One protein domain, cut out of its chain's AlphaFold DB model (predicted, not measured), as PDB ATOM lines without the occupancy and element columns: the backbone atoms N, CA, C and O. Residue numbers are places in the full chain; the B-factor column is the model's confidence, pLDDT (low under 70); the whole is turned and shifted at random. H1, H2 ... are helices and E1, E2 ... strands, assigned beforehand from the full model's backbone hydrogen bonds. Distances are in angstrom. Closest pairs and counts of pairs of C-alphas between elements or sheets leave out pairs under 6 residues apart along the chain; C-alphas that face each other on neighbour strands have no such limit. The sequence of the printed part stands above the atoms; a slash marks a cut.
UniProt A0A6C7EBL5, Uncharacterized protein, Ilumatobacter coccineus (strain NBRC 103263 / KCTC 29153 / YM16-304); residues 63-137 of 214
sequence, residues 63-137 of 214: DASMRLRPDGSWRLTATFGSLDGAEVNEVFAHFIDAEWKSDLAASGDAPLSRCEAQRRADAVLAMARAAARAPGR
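AT A GLANCE: This is residues 63 to 137 of the 214 residues of an uncharacterized protein of Ilumatobacter coccineus (strain NBRC 103263 / KCTC 29153 / YM16-304) (UniProt A0A6C7EBL5). Two helices, the long H1 and the shorter H2, cross near their middles as an X, and a two-stranded hairpin of E1 and E2 stands off to one side of this cross, joined to it through the start of H1. The arrangement is loose, with a radius of gyration of the C-alphas of 14.6 A; both ends of H1 and the far end of H2 with the tail after it, residues 128 to 137, stick out. The printed part has 75 residues, with two named strands and then two named helices in the order E1, E2, H1, H2. The sheet, E1 - E2, is antiparallel, the class is mixed, helices and strands, and the C-alphas span 42 by 34 by 26 A.

IN THESE COORDINATES: E1, residues 63 to 68, begins with C-alpha 63 at (-19.815, -26.830, -10.946) and is 16.9 A long. E2 is residues 74 to 79, 17.0 A. H1, residues 82 to 107, measures 36.8 A from its first C-alpha at (-26.379, -37.845, -14.161). H2, residues 116 to 133, measures 25.5 A and ends with C-alpha 133 at (-39.699, -18.992, -0.270).

HOW THE PARTS SIT: E1 and E2 form a hairpin, antiparallel at 171 degrees. N 65 and O 77, 2.8 A apart, and N 75 and O 67, 2.9 A apart, are within hydrogen-bond range. The closest C-alphas of E2 and H1 are those of Thr 79 and Gly 85, 7.7 A apart. H1, with residues 91 to 100 alone, touches H2, with residues 119 to 127 alone; their closest C-alphas, of Phe 95 and Ala 123, are 5.0 A apart. Their lines are only just about perpendicular, at 70.2 degrees. H2 is apart from E1 and E2, and H1 is apart from E1. In H1 and H2 every O i to N i+4 pair is within hydrogen-bond range.

THE WHOLE: The two C-alphas farthest apart, of Asp 63 and Asp 109, are 41.9 A apart. The printed part has no cut and no long link. Mean pLDDT of the printed part is 90.1; residues 136 to 137 are under 70.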
ATOM      1  N   ASP A  63     -20.197 -28.238 -10.990       86.31
ATOM      2  CA  ASP A  63     -19.815 -26.830 -10.946       86.31
ATOM      3  C   ASP A  63     -21.022 -25.972 -11.316       86.31
ATOM      4  O   ASP A  63     -21.818 -26.345 -12.179       86.31
ATOM      5  N   ALA A  64     -21.156 -24.820 -10.671       89.62
ATOM      6  CA  ALA A  64     -22.162 -23.829 -11.008       89.62
ATOM      7  C   ALA A  64     -21.550 -22.437 -10.865       89.62
ATOM      8  O   ALA A  64     -21.061 -22.062  -9.801       89.62
ATOM      9  N   SER A  65     -21.604 -21.653 -11.939       91.31
ATOM     10  CA  SER A  65     -21.081 -20.293 -11.953       91.31
ATOM     11  C   SER A  65     -22.085 -19.316 -12.547       91.31
ATOM     12  O   SER A  65     -22.797 -19.614 -13.509       91.31
ATOM     13  N   MET A  66     -22.115 -18.117 -11.970       92.88
ATOM     14  CA  MET A  66     -22.881 -16.989 -12.476       92.88
ATOM     15  C   MET A  66     -21.926 -15.836 -12.778       92.88
ATOM     16  O   MET A  66     -21.135 -15.442 -11.922       92.88
ATOM     17  N   ARG A  67     -21.960 -15.311 -14.007       93.56
ATOM     18  CA  ARG A  67     -21.056 -14.241 -14.457       93.56
ATOM     19  C   ARG A  67     -21.827 -13.085 -15.079       93.56
ATOM     20  O   ARG A  67     -22.646 -13.303 -15.974       93.56
ATOM     21  N   LEU A  68     -21.505 -11.870 -14.640       93.44
ATOM     22  CA  LEU A  68     -21.930 -10.634 -15.288       93.44
ATOM     23  C   LEU A  68     -21.172 -10.470 -16.611       93.44
ATOM     24  O   LEU A  68     -19.951 -10.631 -16.665       93.44
ATOM     25  N   ARG A  69     -21.898 -10.170 -17.682       93.75
ATOM     26  CA  ARG A  69     -21.335  -9.847 -18.991       93.75
ATOM     27  C   ARG A  69     -21.204  -8.327 -19.163       93.75
ATOM     28  O   ARG A  69     -21.922  -7.577 -18.504       93.75
ATOM     29  N   PRO A  70     -20.335  -7.858 -20.076       91.94
ATOM     30  CA  PRO A  70     -20.153  -6.425 -20.333       91.94
ATOM     31  C   PRO A  70     -21.417  -5.683 -20.794       91.94
ATOM     32  O   PRO A  70     -21.516  -4.477 -20.612       91.94
ATOM     33  N   ASP A  71     -22.386  -6.393 -21.374       92.81
ATOM     34  CA  ASP A  71     -23.689  -5.853 -21.788       92.81
ATOM     35  C   ASP A  71     -24.686  -5.694 -20.621       92.81
ATOM     36  O   ASP A  71     -25.828  -5.289 -20.834       92.81
ATOM     37  N   GLY A  72     -24.271  -6.018 -19.390       90.25
ATOM     38  CA  GLY A  72     -25.111  -5.998 -18.194       90.25
ATOM     39  C   GLY A  72     -25.963  -7.258 -18.004       90.25
ATOM     40  O   GLY A  72     -26.654  -7.374 -16.992       90.25
ATOM     41  N   SER A  73     -25.916  -8.215 -18.936       91.94
ATOM     42  CA  SER A  73     -26.634  -9.485 -18.808       91.94
ATOM     43  C   SER A  73     -25.897 -10.467 -17.893       91.94
ATOM     44  O   SER A  73     -24.676 -10.422 -17.739       91.94
ATOM     45  N   TRP A  74     -26.636 -11.400 -17.296       92.88
ATOM     46  CA  TRP A  74     -26.069 -12.454 -16.456       92.88
ATOM     47  C   TRP A  74     -26.073 -13.790 -17.197       92.88
ATOM     48  O   TRP A  74     -27.052 -14.150 -17.851       92.88
ATOM     49  N   ARG A  75     -24.972 -14.543 -17.104       93.50
ATOM     50  CA  ARG A  75     -24.906 -15.934 -17.574       93.50
ATOM     51  C   ARG A  75     -24.807 -16.874 -16.387       93.50
ATOM     52  O   ARG A  75     -23.856 -16.763 -15.619       93.50
ATOM     53  N   LEU A  76     -25.740 -17.815 -16.310       93.00
ATOM     54  CA  LEU A  76     -25.665 -18.983 -15.445       93.00
ATOM     55  C   LEU A  76     -25.168 -20.179 -16.267       93.00
ATOM     56  O   LEU A  76     -25.718 -20.462 -17.331       93.00
ATOM     57  N   THR A  77     -24.149 -20.872 -15.765       93.44
ATOM     58  CA  THR A  77     -23.671 -22.150 -16.304       93.44
ATOM     59  C   THR A  77     -23.582 -23.143 -15.158       93.44
ATOM     60  O   THR A  77     -22.971 -22.830 -14.138       93.44
ATOM     61  N   ALA A  78     -24.161 -24.330 -15.325       91.00
ATOM     62  CA  ALA A  78     -24.103 -25.388 -14.325       91.00
ATOM     63  C   ALA A  78     -23.878 -26.760 -14.972       91.00
ATOM     64  O   ALA A  78     -24.401 -27.041 -16.050       91.00
ATOM     65  N   THR A  79     -23.099 -27.600 -14.295       89.50
ATOM     66  CA  THR A  79     -22.834 -28.998 -14.639       89.50
ATOM     67  C   THR A  79     -23.246 -29.864 -13.460       89.50
ATOM     68  O   THR A  79     -22.811 -29.632 -12.332       89.50
ATOM     69  N   PHE A  80     -24.071 -30.873 -13.726       86.62
ATOM     70  CA  PHE A  80     -24.592 -31.790 -12.716       86.62
ATOM     71  C   PHE A  80     -24.188 -33.236 -13.020       86.62
ATOM     72  O   PHE A  80     -23.943 -33.598 -14.173       86.62
ATOM     73  N   GLY A  81     -24.150 -34.068 -11.975       82.69
ATOM     74  CA  GLY A  81     -24.085 -35.526 -12.111       82.69
ATOM     75  C   GLY A  81     -25.305 -36.068 -12.859       82.69
ATOM     76  O   GLY A  81     -26.321 -35.388 -12.944       82.69
ATOM     77  N   SER A  82     -25.254 -37.297 -13.380       79.69
ATOM     78  CA  SER A  82     -26.379 -37.845 -14.161       79.69
ATOM     79  C   SER A  82     -27.705 -37.889 -13.389       79.69
ATOM     80  O   SER A  82     -28.739 -37.585 -13.972       79.69
ATOM     81  N   LEU A  83     -27.675 -38.238 -12.097       83.69
ATOM     82  CA  LEU A  83     -28.878 -38.292 -11.260       83.69
ATOM     83  C   LEU A  83     -29.383 -36.886 -10.906       83.69
ATOM     84  O   LEU A  83     -30.517 -36.551 -11.226       83.69
ATOM     85  N   ASP A  84     -28.516 -36.048 -10.330       83.69
ATOM     86  CA  ASP A  84     -28.850 -34.662  -9.968       83.69
ATOM     87  C   ASP A  84     -29.316 -33.853 -11.194       83.69
ATOM     88  O   ASP A  84     -30.231 -33.042 -11.116       83.69
ATOM     89  N   GLY A  85     -28.699 -34.084 -12.355       88.19
ATOM     90  CA  GLY A  85     -29.053 -33.429 -13.610       88.19
ATOM     91  C   GLY A  85     -30.417 -33.860 -14.141       88.19
ATOM     92  O   GLY A  85     -31.135 -33.025 -14.684       88.19
ATOM     93  N   ALA A  86     -30.796 -35.130 -13.959       87.94
ATOM     94  CA  ALA A  86     -32.142 -35.597 -14.279       87.94
ATOM     95  C   ALA A  86     -33.181 -34.932 -13.366       87.94
ATOM     96  O   ALA A  86     -34.161 -34.392 -13.864       87.94
ATOM     97  N   GLU A  87     -32.928 -34.887 -12.055       89.31
ATOM     98  CA  GLU A  87     -33.808 -34.213 -11.092       89.31
ATOM     99  C   GLU A  87     -33.989 -32.723 -11.428       89.31
ATOM    100  O   GLU A  87     -35.117 -32.246 -11.561       89.31
ATOM    101  N   VAL A  88     -32.890 -31.992 -11.649       91.12
ATOM    102  CA  VAL A  88     -32.936 -30.572 -12.034       91.12
ATOM    103  C   VAL A  88     -33.675 -30.377 -13.360       91.12
ATOM    104  O   VAL A  88     -34.416 -29.406 -13.501       91.12
ATOM    105  N   ASN A  89     -33.509 -31.285 -14.326       93.25
ATOM    106  CA  ASN A  89     -34.210 -31.208 -15.606       93.25
ATOM    107  C   ASN A  89     -35.728 -31.389 -15.452       93.25
ATOM    108  O   ASN A  89     -36.479 -30.638 -16.068       93.25
ATOM    109  N   GLU A  90     -36.178 -32.326 -14.614       93.81
ATOM    110  CA  GLU A  90     -37.606 -32.526 -14.323       93.81
ATOM    111  C   GLU A  90     -38.217 -31.299 -13.633       93.81
ATOM    112  O   GLU A  90     -39.255 -30.787 -14.057       93.81
ATOM    113  N   VAL A  91     -37.538 -30.760 -12.614       93.50
ATOM    114  CA  VAL A  91     -37.978 -29.530 -11.938       93.50
ATOM    115  C   VAL A  91     -38.035 -28.370 -12.930       93.50
ATOM    116  O   VAL A  91     -39.015 -27.628 -12.967       93.50
ATOM    117  N   PHE A  92     -37.018 -28.219 -13.777       95.62
ATOM    118  CA  PHE A  92     -36.995 -27.152 -14.767       95.62
ATOM    119  C   PHE A  92     -38.122 -27.291 -15.798       95.62
ATOM    120  O   PHE A  92     -38.785 -26.300 -16.106       95.62
ATOM    121  N   ALA A  93     -38.384 -28.506 -16.287       94.19
ATOM    122  CA  ALA A  93     -39.488 -28.786 -17.201       94.19
ATOM    123  C   ALA A  93     -40.846 -28.423 -16.583       94.19
ATOM    124  O   ALA A  93     -41.669 -27.796 -17.251       94.19
ATOM    125  N   HIS A  94     -41.047 -28.723 -15.297       95.94
ATOM    126  CA  HIS A  94     -42.251 -28.329 -14.568       95.94
ATOM    127  C   HIS A  94     -42.467 -26.806 -14.572       95.94
ATOM    128  O   HIS A  94     -43.566 -26.338 -14.864       95.94
ATOM    129  N   PHE A  95     -41.422 -26.016 -14.301       96.50
ATOM    130  CA  PHE A  95     -41.534 -24.553 -14.327       96.50
ATOM    131  C   PHE A  95     -41.711 -23.992 -15.744       96.50
ATOM    132  O   PHE A  95     -42.428 -23.009 -15.913       96.50
ATOM    133  N   ILE A  96     -41.121 -24.611 -16.770       95.44
ATOM    134  CA  ILE A  96     -41.361 -24.219 -18.169       95.44
ATOM    135  C   ILE A  96     -42.839 -24.407 -18.534       95.44
ATOM    136  O   ILE A  96     -43.439 -23.512 -19.128       95.44
ATOM    137  N   ASP A  97     -43.426 -25.545 -18.164       94.69
ATOM    138  CA  ASP A  97     -44.841 -25.832 -18.407       94.69
ATOM    139  C   ASP A  97     -45.759 -24.873 -17.626       94.69
ATOM    140  O   ASP A  97     -46.750 -24.379 -18.163       94.69
ATOM    141  N   ALA A  98     -45.400 -24.521 -16.387       94.88
ATOM    142  CA  ALA A  98     -46.131 -23.522 -15.605       94.88
ATOM    143  C   ALA A  98     -46.121 -22.125 -16.263       94.88
ATOM    144  O   ALA A  98     -47.166 -21.469 -16.335       94.88
ATOM    145  N   GLU A  99     -44.974 -21.680 -16.786       95.19
ATOM    146  CA  GLU A  99     -44.863 -20.417 -17.532       95.19
ATOM    147  C   GLU A  99     -45.652 -20.463 -18.845       95.19
ATOM    148  O   GLU A  99     -46.335 -19.498 -19.189       95.19
ATOM    149  N   TRP A 100     -45.609 -21.591 -19.559       93.25
ATOM    150  CA  TRP A 100     -46.393 -21.800 -20.776       93.25
ATOM    151  C   TRP A 100     -47.898 -21.718 -20.509       93.25
ATOM    152  O   TRP A 100     -48.607 -20.995 -21.203       93.25
ATOM    153  N   LYS A 101     -48.388 -22.415 -19.481       92.88
ATOM    154  CA  LYS A 101     -49.803 -22.378 -19.078       92.88
ATOM    155  C   LYS A 101     -50.242 -20.981 -18.658       92.88
ATOM    156  O   LYS A 101     -51.353 -20.576 -18.985       92.88
ATOM    157  N   SER A 102     -49.371 -20.244 -17.970       91.56
ATOM    158  CA  SER A 102     -49.638 -18.858 -17.571       91.56
ATOM    159  C   SER A 102     -49.737 -17.931 -18.785       91.56
ATOM    160  O   SER A 102     -50.664 -17.130 -18.867       91.56
ATOM    161  N   ASP A 103     -48.828 -18.083 -19.754       91.44
ATOM    162  CA  ASP A 103     -48.870 -17.350 -21.024       91.44
ATOM    163  C   ASP A 103     -50.133 -17.666 -21.821       91.44
ATOM    164  O   ASP A 103     -50.795 -16.751 -22.299       91.44
ATOM    165  N   LEU A 104     -50.482 -18.950 -21.928       90.88
ATOM    166  CA  LEU A 104     -51.663 -19.405 -22.654       90.88
ATOM    167  C   LEU A 104     -52.957 -18.877 -22.019       90.88
ATOM    168  O   LEU A 104     -53.861 -18.425 -22.717       90.88
ATOM    169  N   ALA A 105     -53.036 -18.885 -20.686       90.94
ATOM    170  CA  ALA A 105     -54.174 -18.323 -19.963       90.94
ATOM    171  C   ALA A 105     -54.301 -16.804 -20.174       90.94
ATOM    172  O   ALA A 105     -55.413 -16.286 -20.226       90.94
ATOM    173  N   ALA A 106     -53.176 -16.093 -20.305       88.81
ATOM    174  CA  ALA A 106     -53.158 -14.654 -20.546       88.81
ATOM    175  C   ALA A 106     -53.426 -14.280 -22.014       88.81
ATOM    176  O   ALA A 106     -53.990 -13.217 -22.273       88.81
ATOM    177  N   SER A 107     -53.023 -15.119 -22.973       88.38
ATOM    178  CA  SER A 107     -53.217 -14.865 -24.403       88.38
ATOM    179  C   SER A 107     -54.621 -15.215 -24.891       88.38
ATOM    180  O   SER A 107     -55.080 -14.631 -25.873       88.38
ATOM    181  N   GLY A 108     -55.286 -16.187 -24.254       86.25
ATOM    182  CA  GLY A 108     -56.459 -16.829 -24.844       86.25
ATOM    183  C   GLY A 108     -56.090 -17.414 -26.210       86.25
ATOM    184  O   GLY A 108     -55.082 -18.110 -26.325       86.25
ATOM    185  N   ASP A 109     -56.844 -17.050 -27.251       81.69
ATOM    186  CA  ASP A 109     -56.600 -17.480 -28.638       81.69
ATOM    187  C   ASP A 109     -55.551 -16.634 -29.389       81.69
ATOM    188  O   ASP A 109     -55.238 -16.902 -30.552       81.69
ATOM    189  N   ALA A 110     -55.005 -15.587 -28.762       84.31
ATOM    190  CA  ALA A 110     -53.980 -14.758 -29.386       84.31
ATOM    191  C   ALA A 110     -52.609 -15.466 -29.411       84.31
ATOM    192  O   ALA A 110     -52.316 -16.307 -28.556       84.31
ATOM    193  N   PRO A 111     -51.712 -15.099 -30.346       85.69
ATOM    194  CA  PRO A 111     -50.331 -15.561 -30.319       85.69
ATOM    195  C   PRO A 111     -49.636 -15.214 -28.997       85.69
ATOM    196  O   PRO A 111     -49.817 -14.123 -28.452       85.69
ATOM    197  N   LEU A 112     -48.786 -16.120 -28.512       88.81
ATOM    198  CA  LEU A 112     -48.033 -15.901 -27.279       88.81
ATOM    199  C   LEU A 112     -47.048 -14.737 -27.441       88.81
ATOM    200  O   LEU A 112     -46.263 -14.692 -28.388       88.81
ATOM    201  N   SER A 113     -47.062 -13.814 -26.479       84.38
ATOM    202  CA  SER A 113     -46.244 -12.595 -26.497       84.38
ATOM    203  C   SER A 113     -44.757 -12.850 -26.222       84.38
ATOM    204  O   SER A 113     -43.906 -12.100 -26.705       84.38
ATOM    205  N   ARG A 114     -44.431 -13.904 -25.461       90.88
ATOM    206  CA  ARG A 114     -43.056 -14.302 -25.120       90.88
ATOM    207  C   ARG A 114     -42.553 -15.424 -26.027       90.88
ATOM    208  O   ARG A 114     -43.283 -16.368 -26.343       90.88
ATOM    209  N   CYS A 115     -41.271 -15.371 -26.387       92.75
ATOM    210  CA  CYS A 115     -40.601 -16.478 -27.071       92.75
ATOM    211  C   CYS A 115     -40.228 -17.598 -26.082       92.75
ATOM    212  O   CYS A 115     -40.133 -17.385 -24.872       92.75
ATOM    213  N   GLU A 116     -39.979 -18.810 -26.589       92.62
ATOM    214  CA  GLU A 116     -39.628 -19.958 -25.738       92.62
ATOM    215  C   GLU A 116     -38.380 -19.683 -24.887       92.62
ATOM    216  O   GLU A 116     -38.359 -19.984 -23.696       92.62
ATOM    217  N   ALA A 117     -37.360 -19.038 -25.462       93.00
ATOM    218  CA  ALA A 117     -36.130 -18.703 -24.745       93.00
ATOM    219  C   ALA A 117     -36.385 -17.773 -23.542       93.00
ATOM    220  O   ALA A 117     -35.767 -17.947 -22.491       93.00
ATOM    221  N   GLN A 118     -37.312 -16.816 -23.681       94.19
ATOM    222  CA  GLN A 118     -37.723 -15.925 -22.593       94.19
ATOM    223  C   GLN A 118     -38.445 -16.711 -21.493       94.19
ATOM    224  O   GLN A 118     -38.027 -16.640 -20.342       94.19
ATOM    225  N   ARG A 119     -39.419 -17.563 -21.847       95.25
ATOM    226  CA  ARG A 119     -40.095 -18.443 -20.875       95.25
ATOM    227  C   ARG A 119     -39.124 -19.340 -20.114       95.25
ATOM    228  O   ARG A 119     -39.256 -19.504 -18.908       95.25
ATOM    229  N   ARG A 120     -38.120 -19.906 -20.791       96.06
ATOM    230  CA  ARG A 120     -37.086 -20.726 -20.138       96.06
ATOM    231  C   ARG A 120     -36.248 -19.912 -19.151       96.06
ATOM    232  O   ARG A 120     -35.914 -20.425 -18.088       96.06
ATOM    233  N   ALA A 121     -35.913 -18.663 -19.476       94.88
ATOM    234  CA  ALA A 121     -35.214 -17.774 -18.546       94.88
ATOM    235  C   ALA A 121     -36.090 -17.425 -17.329       94.88
ATOM    236  O   ALA A 121     -35.615 -17.486 -16.191       94.88
ATOM    237  N   ASP A 122     -37.372 -17.141 -17.554       95.12
ATOM    238  CA  ASP A 122     -38.338 -16.843 -16.493       95.12
ATOM    239  C   ASP A 122     -38.588 -18.059 -15.589       95.12
ATOM    240  O   ASP A 122     -38.602 -17.920 -14.366       95.12
ATOM    241  N   ALA A 123     -38.651 -19.266 -16.156       96.38
ATOM    242  CA  ALA A 123     -38.773 -20.516 -15.410       96.38
ATOM    243  C   ALA A 123     -37.596 -20.741 -14.439       96.38
ATOM    244  O   ALA A 123     -37.807 -21.161 -13.299       96.38
ATOM    245  N   VAL A 124     -36.359 -20.399 -14.831       95.88
ATOM    246  CA  VAL A 124     -35.200 -20.445 -13.916       95.88
ATOM    247  C   VAL A 124     -35.375 -19.461 -12.753       95.88
ATOM    248  O   VAL A 124     -35.091 -19.802 -11.602       95.88
ATOM    249  N   LEU A 125     -35.869 -18.249 -13.023       95.12
ATOM    250  CA  LEU A 125     -36.136 -17.256 -11.978       95.12
ATOM    251  C   LEU A 125     -37.273 -17.695 -11.045       95.12
ATOM    252  O   LEU A 125     -37.168 -17.508  -9.831       95.12
ATOM    253  N   ALA A 126     -38.338 -18.286 -11.587       95.06
ATOM    254  CA  ALA A 126     -39.454 -18.826 -10.818       95.06
ATOM    255  C   ALA A 126     -38.988 -19.953  -9.885       95.06
ATOM    256  O   ALA A 126     -39.283 -19.912  -8.690       95.06
ATOM    257  N   MET A 127     -38.169 -20.877 -10.393       94.62
ATOM    258  CA  MET A 127     -37.547 -21.944  -9.607       94.62
ATOM    259  C   MET A 127     -36.709 -21.384  -8.444       94.62
ATOM    260  O   MET A 127     -36.881 -21.803  -7.299       94.62
ATOM    261  N   ALA A 128     -35.851 -20.387  -8.698       92.00
ATOM    262  CA  ALA A 128     -35.031 -19.760  -7.656       92.00
ATOM    263  C   ALA A 128     -35.875 -19.016  -6.603       92.00
ATOM    264  O   ALA A 128     -35.597 -19.091  -5.406       92.00
ATOM    265  N   ARG A 129     -36.938 -18.322  -7.030       92.81
ATOM    266  CA  ARG A 129     -37.879 -17.637  -6.128       92.81
ATOM    267  C   ARG A 129     -38.686 -18.620  -5.286       92.81
ATOM    268  O   ARG A 129     -38.907 -18.348  -4.109       92.81
ATOM    269  N   ALA A 130     -39.118 -19.737  -5.867       91.19
ATOM    270  CA  ALA A 130     -39.811 -20.799  -5.150       91.19
ATOM    271  C   ALA A 130     -38.896 -21.414  -4.082       91.19
ATOM    272  O   ALA A 130     -39.298 -21.524  -2.926       91.19
ATOM    273  N   ALA A 131     -37.640 -21.700  -4.437       88.12
ATOM    274  CA  ALA A 131     -36.636 -22.185  -3.495       88.12
ATOM    275  C   ALA A 131     -36.375 -21.187  -2.351       88.12
ATOM    276  O   ALA A 131     -36.323 -21.588  -1.194       88.12
ATOM    277  N   ALA A 132     -36.280 -19.886  -2.650       87.12
ATOM    278  CA  ALA A 132     -36.074 -18.848  -1.637       87.12
ATOM    279  C   ALA A 132     -37.260 -18.685  -0.665       87.12
ATOM    280  O   ALA A 132     -37.077 -18.211   0.453       87.12
ATOM    281  N   ARG A 133     -38.476 -19.051  -1.090       86.75
ATOM    282  CA  ARG A 133     -39.699 -18.992  -0.270       86.75
ATOM    283  C   ARG A 133     -39.955 -20.274   0.521       86.75
ATOM    284  O   ARG A 133     -40.784 -20.258   1.427       86.75
ATOM    285  N   ALA A 134     -39.295 -21.375   0.172       82.62
ATOM    286  CA  ALA A 134     -39.511 -22.659   0.818       82.62
ATOM    287  C   ALA A 134     -38.951 -22.650   2.258       82.62
ATOM    288  O   ALA A 134     -37.797 -22.265   2.466       82.62
ATOM    289  N   PRO A 135     -39.728 -23.082   3.268       70.25
ATOM    290  CA  PRO A 135     -39.225 -23.203   4.629       70.25
ATOM    291  C   PRO A 135     -38.277 -24.410   4.751       70.25
ATOM    292  O   PRO A 135     -38.679 -25.557   4.567       70.25
ATOM    293  N   GLY A 136     -37.012 -24.153   5.100       66.25
ATOM    294  CA  GLY A 136     -35.999 -25.183   5.363       66.25
ATOM    295  C   GLY A 136     -35.430 -25.874   4.115       66.25
ATOM    296  O   GLY A 136     -35.661 -25.465   2.979       66.25
ATOM    297  N   ARG A 137     -34.642 -26.940   4.321       60.75
ATOM    298  CA  ARG A 137     -34.189 -27.811   3.222       60.75
ATOM    299  C   ARG A 137     -35.382 -28.658   2.772       60.75
ATOM    300  O   ARG A 137     -35.692 -29.661   3.410       60.75
TER     301      ARG A 137